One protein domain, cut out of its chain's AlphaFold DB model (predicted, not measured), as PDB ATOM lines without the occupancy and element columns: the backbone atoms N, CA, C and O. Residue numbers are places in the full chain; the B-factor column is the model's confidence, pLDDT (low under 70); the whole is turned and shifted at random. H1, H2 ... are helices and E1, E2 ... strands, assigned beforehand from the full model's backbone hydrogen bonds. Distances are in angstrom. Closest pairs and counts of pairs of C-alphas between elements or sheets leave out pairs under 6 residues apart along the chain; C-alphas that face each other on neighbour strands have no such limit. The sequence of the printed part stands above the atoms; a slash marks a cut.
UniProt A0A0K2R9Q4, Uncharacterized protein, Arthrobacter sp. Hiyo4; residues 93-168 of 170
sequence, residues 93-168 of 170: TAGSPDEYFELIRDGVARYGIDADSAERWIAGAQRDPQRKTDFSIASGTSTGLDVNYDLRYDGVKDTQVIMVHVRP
ATOM      1  N   THR A  93      48.219  69.096  79.043       95.56
ATOM      2  CA  THR A  93      47.707  69.634  77.783       95.56
ATOM      3  C   THR A  93      47.327  71.091  77.962       95.56
ATOM      4  O   THR A  93      46.683  71.420  78.959       95.56
ATOM      5  N   ALA A  94      47.710  71.919  76.992       95.88
ATOM      6  CA  ALA A  94      47.363  73.334  76.913       95.88
ATOM      7  C   ALA A  94      46.625  73.620  75.602       95.88
ATOM      8  O   ALA A  94      47.006  73.085  74.556       95.88
ATOM      9  N   GLY A  95      45.593  74.461  75.662       94.81
ATOM     10  CA  GLY A  95      44.801  74.904  74.511       94.81
ATOM     11  C   GLY A  95      45.353  76.157  73.827       94.81
ATOM     12  O   GLY A  95      44.749  76.669  72.887       94.81
ATOM     13  N   SER A  96      46.473  76.695  74.314       94.38
ATOM     14  CA  SER A  96      47.155  77.836  73.704       94.38
ATOM     15  C   SER A  96      48.665  77.807  73.972       94.38
ATOM     16  O   SER A  96      49.107  77.175  74.936       94.38
ATOM     17  N   PRO A  97      49.478  78.505  73.155       94.75
ATOM     18  CA  PRO A  97      50.903  78.676  73.431       94.75
ATOM     19  C   PRO A  97      51.192  79.366  74.771       94.75
ATOM     20  O   PRO A  97      52.129  78.970  75.454       94.75
ATOM     21  N   ASP A  98      50.392  80.359  75.166       95.56
ATOM     22  CA  ASP A  98      50.617  81.093  76.418       95.56
ATOM     23  C   ASP A  98      50.418  80.184  77.637       95.56
ATOM     24  O   ASP A  98      51.321  80.070  78.463       95.56
ATOM     25  N   GLU A  99      49.308  79.438  77.679       97.06
ATOM     26  CA  GLU A  99      49.061  78.417  78.708       97.06
ATOM     27  C   GLU A  99      50.174  77.355  78.715       97.06
ATOM     28  O   GLU A  99      50.646  76.931  79.769       97.06
ATOM     29  N   TYR A 100      50.653  76.945  77.536       97.81
ATOM     30  CA  TYR A 100      51.753  75.991  77.424       97.81
ATOM     31  C   TYR A 100      53.044  76.510  78.070       97.81
ATOM     32  O   TYR A 100      53.707  75.784  78.812       97.81
ATOM     33  N   PHE A 101      53.404  77.769  77.816       98.19
ATOM     34  CA  PHE A 101      54.594  78.384  78.404       98.19
ATOM     35  C   PHE A 101      54.440  78.620  79.910       98.19
ATOM     36  O   PHE A 101      55.415  78.463  80.647       98.19
ATOM     37  N   GLU A 102      53.237  78.948  80.381       98.31
ATOM     38  CA  GLU A 102      52.927  79.029  81.812       98.31
ATOM     39  C   GLU A 102      53.134  77.678  82.504       98.31
ATOM     40  O   GLU A 102      53.835  77.624  83.512       98.31
ATOM     41  N   LEU A 103      52.651  76.572  81.924       98.12
ATOM     42  CA  LEU A 103      52.871  75.229  82.475       98.12
ATOM     43  C   LEU A 103      54.362  74.877  82.604       98.12
ATOM     44  O   LEU A 103      54.763  74.255  83.591       98.12
ATOM     45  N   ILE A 104      55.189  75.271  81.629       98.44
ATOM     46  CA  ILE A 104      56.647  75.069  81.687       98.44
ATOM     47  C   ILE A 104      57.248  75.865  82.847       98.44
ATOM     48  O   ILE A 104      57.991  75.307  83.655       98.44
ATOM     49  N   ARG A 105      56.928  77.160  82.940       98.50
ATOM     50  CA  ARG A 105      57.464  78.056  83.977       98.50
ATOM     51  C   ARG A 105      57.035  77.637  85.378       98.50
ATOM     52  O   ARG A 105      57.848  77.673  86.300       98.50
ATOM     53  N   ASP A 106      55.802  77.169  85.524       97.69
ATOM     54  CA  ASP A 106      55.304  76.591  86.768       97.69
ATOM     55  C   ASP A 106      56.101  75.343  87.161       97.69
ATOM     56  O   ASP A 106      56.506  75.213  88.316       97.69
ATOM     57  N   GLY A 107      56.384  74.451  86.207       97.06
ATOM     58  CA  GLY A 107      57.239  73.284  86.435       97.06
ATOM     59  C   GLY A 107      58.659  73.668  86.864       97.06
ATOM     60  O   GLY A 107      59.190  73.106  87.824       97.06
ATOM     61  N   VAL A 108      59.252  74.671  86.208       98.00
ATOM     62  CA  VAL A 108      60.551  75.263  86.576       98.00
ATOM     63  C   VAL A 108      60.550  75.746  88.018       98.00
ATOM     64  O   VAL A 108      61.388  75.311  88.807       98.00
ATOM     65  N   ALA A 109      59.584  76.585  88.389       97.62
ATOM     66  CA  ALA A 109      59.517  77.161  89.725       97.62
ATOM     67  C   ALA A 109      59.262  76.107  90.815       97.62
ATOM     68  O   ALA A 109      59.856  76.176  91.890       97.62
ATOM     69  N   ARG A 110      58.381  75.132  90.555       97.06
ATOM     70  CA  ARG A 110      57.956  74.141  91.558       97.06
ATOM     71  C   ARG A 110      58.952  73.003  91.736       97.06
ATOM     72  O   ARG A 110      59.136  72.528  92.854       97.06
ATOM     73  N   TYR A 111      59.562  72.536  90.648       98.00
ATOM     74  CA  TYR A 111      60.356  71.302  90.646       98.00
ATOM     75  C   TYR A 111      61.858  71.559  90.476       98.00
ATOM     76  O   TYR A 111      62.668  70.645  90.646       98.00
ATOM     77  N   GLY A 112      62.255  72.812  90.230       97.38
ATOM     78  CA  GLY A 112      63.645  73.208  90.000       97.38
ATOM     79  C   GLY A 112      64.195  72.696  88.674       97.38
ATOM     80  O   GLY A 112      65.361  72.324  88.608       97.38
ATOM     81  N   ILE A 113      63.341  72.615  87.650       97.25
ATOM     82  CA  ILE A 113      63.745  72.329  86.265       97.25
ATOM     83  C   ILE A 113      64.618  73.491  85.759       97.25
ATOM     84  O   ILE A 113      64.437  74.630  86.187       97.25
ATOM     85  N   ASP A 114      65.563  73.221  84.853       96.56
ATOM     86  CA  ASP A 114      66.522  74.225  84.364       96.56
ATOM     87  C   ASP A 114      65.832  75.420  83.672       96.56
ATOM     88  O   ASP A 114      65.385  75.338  82.522       96.56
ATOM     89  N   ALA A 115      65.756  76.547  84.390       97.31
ATOM     90  CA  ALA A 115      65.055  77.756  83.959       97.31
ATOM     91  C   ALA A 115      65.656  78.356  82.683       97.31
ATOM     92  O   ALA A 115      64.935  78.747  81.767       97.31
ATOM     93  N   ASP A 116      66.985  78.383  82.597       97.19
ATOM     94  CA  ASP A 116      67.698  78.954  81.462       97.19
ATOM     95  C   ASP A 116      67.430  78.165  80.173       97.19
ATOM     96  O   ASP A 116      67.234  78.745  79.101       97.19
ATOM     97  N   SER A 117      67.415  76.834  80.246       97.00
ATOM     98  CA  SER A 117      67.066  75.973  79.120       97.00
ATOM     99  C   SER A 117      65.600  76.114  78.738       97.00
ATOM    100  O   SER A 117      65.307  76.175  77.542       97.00
ATOM    101  N   ALA A 118      64.697  76.192  79.718       98.00
ATOM    102  CA  ALA A 118      63.278  76.412  79.468       98.00
ATOM    103  C   ALA A 118      63.037  77.743  78.736       98.00
ATOM    104  O   ALA A 118      62.443  77.747  77.660       98.00
ATOM    105  N   GLU A 119      63.567  78.860  79.239       98.31
ATOM    106  CA  GLU A 119      63.364  80.179  78.625       98.31
ATOM    107  C   GLU A 119      64.048  80.311  77.261       98.31
ATOM    108  O   GLU A 119      63.483  80.911  76.344       98.31
ATOM    109  N   ARG A 120      65.230  79.706  77.062       97.56
ATOM    110  CA  ARG A 120      65.848  79.645  75.725       97.56
ATOM    111  C   ARG A 120      64.957  78.916  74.726       97.56
ATOM    112  O   ARG A 120      64.842  79.362  73.583       97.56
ATOM    113  N   TRP A 121      64.352  77.804  75.139       98.12
ATOM    114  CA  TRP A 121      63.434  77.062  74.285       98.12
ATOM    115  C   TRP A 121      62.158  77.870  74.007       98.12
ATOM    116  O   TRP A 121      61.792  78.017  72.840       98.12
ATOM    117  N   ILE A 122      61.547  78.482  75.033       98.19
ATOM    118  CA  ILE A 122      60.342  79.323  74.897       98.19
ATOM    119  C   ILE A 122      60.600  80.479  73.925       98.19
ATOM    120  O   ILE A 122      59.836  80.674  72.983       98.19
ATOM    121  N   ALA A 123      61.713  81.200  74.081       98.00
ATOM    122  CA  ALA A 123      62.086  82.288  73.177       98.00
ATOM    123  C   ALA A 123      62.293  81.809  71.726       98.00
ATOM    124  O   ALA A 123      62.064  82.562  70.776       98.00
ATOM    125  N   GLY A 124      62.732  80.560  71.542       96.88
ATOM    126  CA  GLY A 124      62.814  79.905  70.239       96.88
ATOM    127  C   GLY A 124      61.434  79.631  69.640       96.88
ATOM    128  O   GLY A 124      61.183  80.025  68.502       96.88
ATOM    129  N   ALA A 125      60.536  79.018  70.416       97.06
ATOM    130  CA  ALA A 125      59.164  78.733  70.000       97.06
ATOM    131  C   ALA A 125      58.388  80.020  69.670       97.06
ATOM    132  O   ALA A 125      57.716  80.090  68.650       97.06
ATOM    133  N   GLN A 126      58.550  81.084  70.458       96.88
ATOM    134  CA  GLN A 126      57.915  82.382  70.197       96.88
ATOM    135  C   GLN A 126      58.408  83.053  68.908       96.88
ATOM    136  O   GLN A 126      57.664  83.802  68.275       96.88
ATOM    137  N   ARG A 127      59.661  82.808  68.505       97.56
ATOM    138  CA  ARG A 127      60.234  83.373  67.275       97.56
ATOM    139  C   ARG A 127      59.697  82.700  66.014       97.56
ATOM    140  O   ARG A 127      59.604  83.355  64.981       97.56
ATOM    141  N   ASP A 128      59.383  81.412  66.099       96.31
ATOM    142  CA  ASP A 128      58.833  80.616  65.001       96.31
ATOM    143  C   ASP A 128      57.618  79.808  65.500       96.31
ATOM    144  O   ASP A 128      57.704  78.592  65.695       96.31
ATOM    145  N   PRO A 129      56.481  80.485  65.752       94.56
ATOM    146  CA  PRO A 129      55.364  79.925  66.512       94.56
ATOM    147  C   PRO A 129      54.614  78.816  65.786       94.56
ATOM    148  O   PRO A 129      53.817  78.145  66.416       94.56
ATOM    149  N   GLN A 130      54.834  78.603  64.487       95.38
ATOM    150  CA  GLN A 130      54.213  77.504  63.737       95.38
ATOM    151  C   GLN A 130      55.101  76.258  63.680       95.38
ATOM    152  O   GLN A 130      54.658  75.191  63.251       95.38
ATOM    153  N   ARG A 131      56.371  76.371  64.083       95.56
ATOM    154  CA  ARG A 131      57.340  75.289  63.956       95.56
ATOM    155  C   ARG A 131      57.074  74.200  64.982       95.56
ATOM    156  O   ARG A 131      57.095  74.426  66.188       95.56
ATOM    157  N   LYS A 132      56.954  72.971  64.485       97.12
ATOM    158  CA  LYS A 132      56.983  71.783  65.328       97.12
ATOM    159  C   LYS A 132      58.366  71.590  65.951       97.12
ATOM    160  O   LYS A 132      59.374  71.568  65.238       97.12
ATOM    161  N   THR A 133      58.414  71.401  67.265       96.06
ATOM    162  CA  THR A 133      59.643  71.132  68.011       96.06
ATOM    163  C   THR A 133      59.396  70.119  69.125       96.06
ATOM    164  O   THR A 133      58.343  70.114  69.757       96.06
ATOM    165  N   ASP A 134      60.396  69.271  69.349       96.81
ATOM    166  CA  ASP A 134      60.444  68.321  70.454       96.81
ATOM    167  C   ASP A 134      61.701  68.622  71.274       96.81
ATOM    168  O   ASP A 134      62.783  68.784  70.695       96.81
ATOM    169  N   PHE A 135      61.580  68.729  72.595       97.75
ATOM    170  CA  PHE A 135      62.710  69.099  73.445       97.75
ATOM    171  C   PHE A 135      62.544  68.590  74.876       97.75
ATOM    172  O   PHE A 135      61.573  68.923  75.541       97.75
ATOM    173  N   SER A 136      63.525  67.845  75.382       97.75
ATOM    174  CA  SER A 136      63.573  67.456  76.795       97.75
ATOM    175  C   SER A 136      64.428  68.460  77.561       97.75
ATOM    176  O   SER A 136      65.616  68.622  77.267       97.75
ATOM    177  N   ILE A 137      63.816  69.162  78.517       96.31
ATOM    178  CA  ILE A 137      64.536  70.077  79.408       96.31
ATOM    179  C   ILE A 137      65.334  69.242  80.416       96.31
ATOM    180  O   ILE A 137      64.887  68.169  80.815       96.31
ATOM    181  N   ALA A 138      66.503  69.718  80.852       95.38
ATOM    182  CA  ALA A 138      67.210  69.097  81.969       95.38
ATOM    183  C   ALA A 138      66.307  69.038  83.216       95.38
ATOM    184  O   ALA A 138      65.657  70.024  83.566       95.38
ATOM    185  N   SER A 139      66.250  67.869  83.855       97.31
ATOM    186  CA  SER A 139      65.342  67.614  84.972       97.31
ATOM    187  C   SER A 139      65.619  68.501  86.185       97.31
ATOM    188  O   SER A 139      66.753  68.914  86.427       97.31
ATOM    189  N   GLY A 140      64.579  68.722  86.985       97.94
ATOM    190  CA  GLY A 140      64.689  69.265  88.334       97.94
ATOM    191  C   GLY A 140      64.582  68.169  89.390       97.94
ATOM    192  O   GLY A 140      63.958  67.137  89.154       97.94
ATOM    193  N   THR A 141      65.174  68.401  90.563       98.06
ATOM    194  CA  THR A 141      65.165  67.440  91.684       98.06
ATOM    195  C   THR A 141      64.702  68.047  93.008       98.06
ATOM    196  O   THR A 141      64.943  67.475  94.072       98.06
ATOM    197  N   SER A 142      64.047  69.214  92.981       97.94
ATOM    198  CA  SER A 142      63.698  69.953  94.209       97.94
ATOM    199  C   SER A 142      62.730  69.196  95.117       97.94
ATOM    200  O   SER A 142      62.658  69.478  96.310       97.94
ATOM    201  N   THR A 143      62.002  68.221  94.568       98.12
ATOM    202  CA  THR A 143      61.056  67.394  95.319       98.12
ATOM    203  C   THR A 143      61.670  66.117  95.899       98.12
ATOM    204  O   THR A 143      60.983  65.353  96.574       98.12
ATOM    205  N   GLY A 144      62.953  65.850  95.636       98.00
ATOM    206  CA  GLY A 144      63.609  64.573  95.941       98.00
ATOM    207  C   GLY A 144      63.367  63.470  94.899       98.00
ATOM    208  O   GLY A 144      63.904  62.374  95.040       98.00
ATOM    209  N   LEU A 145      62.598  63.763  93.845       98.56
ATOM    210  CA  LEU A 145      62.413  62.925  92.655       98.56
ATOM    211  C   LEU A 145      62.990  63.644  91.428       98.56
ATOM    212  O   LEU A 145      63.010  64.872  91.400       98.56
ATOM    213  N   ASP A 146      63.422  62.897  90.413       98.50
ATOM    214  CA  ASP A 146      63.772  63.448  89.099       98.50
ATOM    215  C   ASP A 146      62.482  63.801  88.354       98.50
ATOM    216  O   ASP A 146      61.660  62.922  88.079       98.50
ATOM    217  N   VAL A 147      62.287  65.088  88.062       98.69
ATOM    218  CA  VAL A 147      61.135  65.599  87.313       98.69
ATOM    219  C   VAL A 147      61.615  66.195  86.000       98.69
ATOM    220  O   VAL A 147      62.285  67.229  85.975       98.69
ATOM    221  N   ASN A 148      61.246  65.551  84.898       98.38
ATOM    222  CA  ASN A 148      61.613  65.954  83.548       98.38
ATOM    223  C   ASN A 148      60.391  66.423  82.762       98.38
ATOM    224  O   ASN A 148      59.355  65.757  82.780       98.38
ATOM    225  N   TYR A 149      60.528  67.531  82.036       98.56
ATOM    226  CA  TYR A 149      59.529  67.999  81.078       98.56
ATOM    227  C   TYR A 149      60.040  67.743  79.653       98.56
ATOM    228  O   TYR A 149      60.989  68.388  79.200       98.56
ATOM    229  N   ASP A 150      59.394  66.811  78.950       98.31
ATOM    230  CA  ASP A 150      59.568  66.577  77.516       98.31
ATOM    231  C   ASP A 150      58.475  67.331  76.746       98.31
ATOM    232  O   ASP A 150      57.281  67.010  76.783       98.31
ATOM    233  N   LEU A 151      58.909  68.408  76.099       98.31
ATOM    234  CA  LEU A 151      58.085  69.381  75.408       98.31
ATOM    235  C   LEU A 151      57.744  68.875  74.009       98.31
ATOM    236  O   LEU A 151      58.632  68.685  73.178       98.31
ATOM    237  N   ARG A 152      56.449  68.708  73.733       97.62
ATOM    238  CA  ARG A 152      55.899  68.400  72.410       97.62
ATOM    239  C   ARG A 152      55.080  69.590  71.926       97.62
ATOM    240  O   ARG A 152      53.903  69.725  72.263       97.62
ATOM    241  N   TYR A 153      55.722  70.442  71.134       97.44
ATOM    242  CA  TYR A 153      55.113  71.649  70.590       97.44
ATOM    243  C   TYR A 153      54.904  71.521  69.086       97.44
ATOM    244  O   TYR A 153      55.814  71.172  68.334       97.44
ATOM    245  N   ASP A 154      53.698  71.819  68.637       96.81
ATOM    246  CA  ASP A 154      53.286  71.805  67.246       96.81
ATOM    247  C   ASP A 154      52.341  72.983  67.011       96.81
ATOM    248  O   ASP A 154      51.131  72.881  67.203       96.81
ATOM    249  N   GLY A 155      52.906  74.129  66.637       92.69
ATOM    250  CA  GLY A 155      52.191  75.402  66.567       92.69
ATOM    251  C   GLY A 155      51.058  75.497  65.544       92.69
ATOM    252  O   GLY A 155      50.332  76.487  65.523       92.69
ATOM    253  N   VAL A 156      50.892  74.481  64.691       94.50
ATOM    254  CA  VAL A 156      49.728  74.359  63.799       94.50
ATOM    255  C   VAL A 156      48.558  73.605  64.437       94.50
ATOM    256  O   VAL A 156      47.510  73.473  63.809       94.50
ATOM    257  N   LYS A 157      48.729  73.072  65.651       94.50
ATOM    258  CA  LYS A 157      47.693  72.365  66.409       94.50
ATOM    259  C   LYS A 157      47.099  73.241  67.501       94.50
ATOM    260  O   LYS A 157      47.787  74.061  68.101       94.50
ATOM    261  N   ASP A 158      45.848  72.949  67.831       92.38
ATOM    262  CA  ASP A 158      45.128  73.630  68.911       92.38
ATOM    263  C   ASP A 158      45.563  73.153  70.305       92.38
ATOM    264  O   ASP A 158      45.458  73.892  71.276       92.38
ATOM    265  N   THR A 159      46.093  71.928  70.406       94.12
ATOM    266  CA  THR A 159      46.520  71.332  71.678       94.12
ATOM    267  C   THR A 159      48.013  71.055  71.680       94.12
ATOM    268  O   THR A 159      48.521  70.316  70.830       94.12
ATOM    269  N   GLN A 160      48.692  71.582  72.693       96.62
ATOM    270  CA  GLN A 160      50.108  71.355  72.963       96.62
ATOM    271  C   GLN A 160      50.271  70.389  74.135       96.62
ATOM    272  O   GLN A 160      49.427  70.363  75.033       96.62
ATOM    273  N   VAL A 161      51.335  69.580  74.132       97.00
ATOM    274  CA  VAL A 161      51.521  68.508  75.123       97.00
ATOM    275  C   VAL A 161      52.876  68.628  75.812       97.00
ATOM    276  O   VAL A 161      53.906  68.844  75.173       97.00
ATOM    277  N   ILE A 162      52.882  68.480  77.133       98.38
ATOM    278  CA  ILE A 162      54.098  68.256  77.917       98.38
ATOM    279  C   ILE A 162      53.994  66.857  78.503       98.38
ATOM    280  O   ILE A 162      53.041  66.542  79.218       98.38
ATOM    281  N   MET A 163      54.974  66.017  78.194       98.38
ATOM    282  CA  MET A 163      55.140  64.732  78.855       98.38
ATOM    283  C   MET A 163      55.991  64.960  80.097       98.38
ATOM    284  O   MET A 163      57.162  65.324  79.995       98.38
ATOM    285  N   VAL A 164      55.394  64.782  81.269       98.75
ATOM    286  CA  VAL A 164      56.110  64.910  82.534       98.75
ATOM    287  C   VAL A 164      56.534  63.526  82.986       98.75
ATOM    288  O   VAL A 164      55.681  62.670  83.220       98.75
ATOM    289  N   HIS A 165      57.840  63.313  83.114       98.62
ATOM    290  CA  HIS A 165      58.404  62.091  83.673       98.62
ATOM    291  C   HIS A 165      58.810  62.340  85.121       98.62
ATOM    292  O   HIS A 165      59.535  63.290  85.403       98.62
ATOM    293  N   VAL A 166      58.362  61.470  86.019       98.75
ATOM    294  CA  VAL A 166      58.725  61.475  87.437       98.75
ATOM    295  C   VAL A 166      59.412  60.158  87.758       98.75
ATOM    296  O   VAL A 166      58.820  59.091  87.565       98.75
ATOM    297  N   ARG A 167      60.659  60.218  88.230       98.50
ATOM    298  CA  ARG A 167      61.498  59.039  88.481       98.50
ATOM    299  C   ARG A 167      62.148  59.099  89.866       98.50
ATOM    300  O   ARG A 167      62.399  60.196  90.373       98.50
ATOM    301  N   PRO A 168      62.464  57.940  90.468       97.44
ATOM    302  CA  PRO A 168      63.425  57.875  91.565       97.44
ATOM    303  C   PRO A 168      64.782  58.471  91.154       97.44
ATOM    304  O   PRO A 168      65.119  58.494  89.969       97.44
TER     305      PRO A 168
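AT A GLANCE: This is residues 93 to 168 of the 170 residues of an uncharacterized protein of Arthrobacter sp. Hiyo4 (UniProt A0A0K2R9Q4). Picture a narrow slab of three antiparallel strands with a helical hairpin laid over one face and no named helix over the other; the two helices run side by side, along the strands. H1 covers E2 and E3, H2 covers E1 and E2, and together they make two layers, helices on one face of a sheet. The printed part has 76 residues with two named helices and three named strands, in the order H1 H2 E1 E2 E3, and the class is mixed, helices and strands. The sheet runs E1 - E2 - E3 and is a meander, each strand the antiparallel neighbour of the one before. The whole is compact, with a radius of gyration of the C-alphas of 11.8 A, and its outline is elongated, spanning 36 by 21 by 17 A.

HOW THE PARTS SIT: Start at residues 93 to 94, a short stretch paired antiparallel with residues 160 to 161 of E3, residues 160 to 167. Next comes H1, residues 97 to 111, which is on the sheet at a height of 9.7 A, over E3 and over E2, residues 146 to 153. Look at C-alphas 100 and 160, the closest of H1 and E3, 6.6 A apart. A tight link leads to H2, residues 115 to 127, and the two helices form a hairpin: they touch, closest at the C-alphas of Val 108 and Ala 115, 5.8 A apart, and run opposite ways at a shallow tilt of 5 degrees. H2 is on the same face, 10.4 A over the sheet, over E2 and over E1, residues 133 to 136; its local plane is only just fitted, to 6 C-alphas of the sheet. Its closest C-alphas to E1 are those of Ala 125 and Thr 133, 7.9 A apart. In both helices every O i to N i+4 pair is within hydrogen-bond range. E1 and E2 form a hairpin at 177 degrees; find N 133 and O 153 within hydrogen-bond range at 2.8 A. E2 and E3 form another at 163 degrees, with N 150 and O 163 at 2.9 A.

IN THESE COORDINATES: Find C-alpha 97 at (50.903, 78.676, 73.431); from there H1 runs 21.0 A to C-alpha 111. H2 runs 18.3 A from C-alpha 115 at (65.055, 77.756, 83.959) to C-alpha 127. E1 measures 10.3 A, E2 22.0 A and E3 22.9 A, ending at C-alpha 167 at (61.498, 59.039, 88.481).

THE WHOLE: The two C-alphas farthest apart are those of Gly 144 and Val 156, 36.4 A. The printed part has no cut, and no link is long. Its mean pLDDT is 97.1, and no printed residue is under 70.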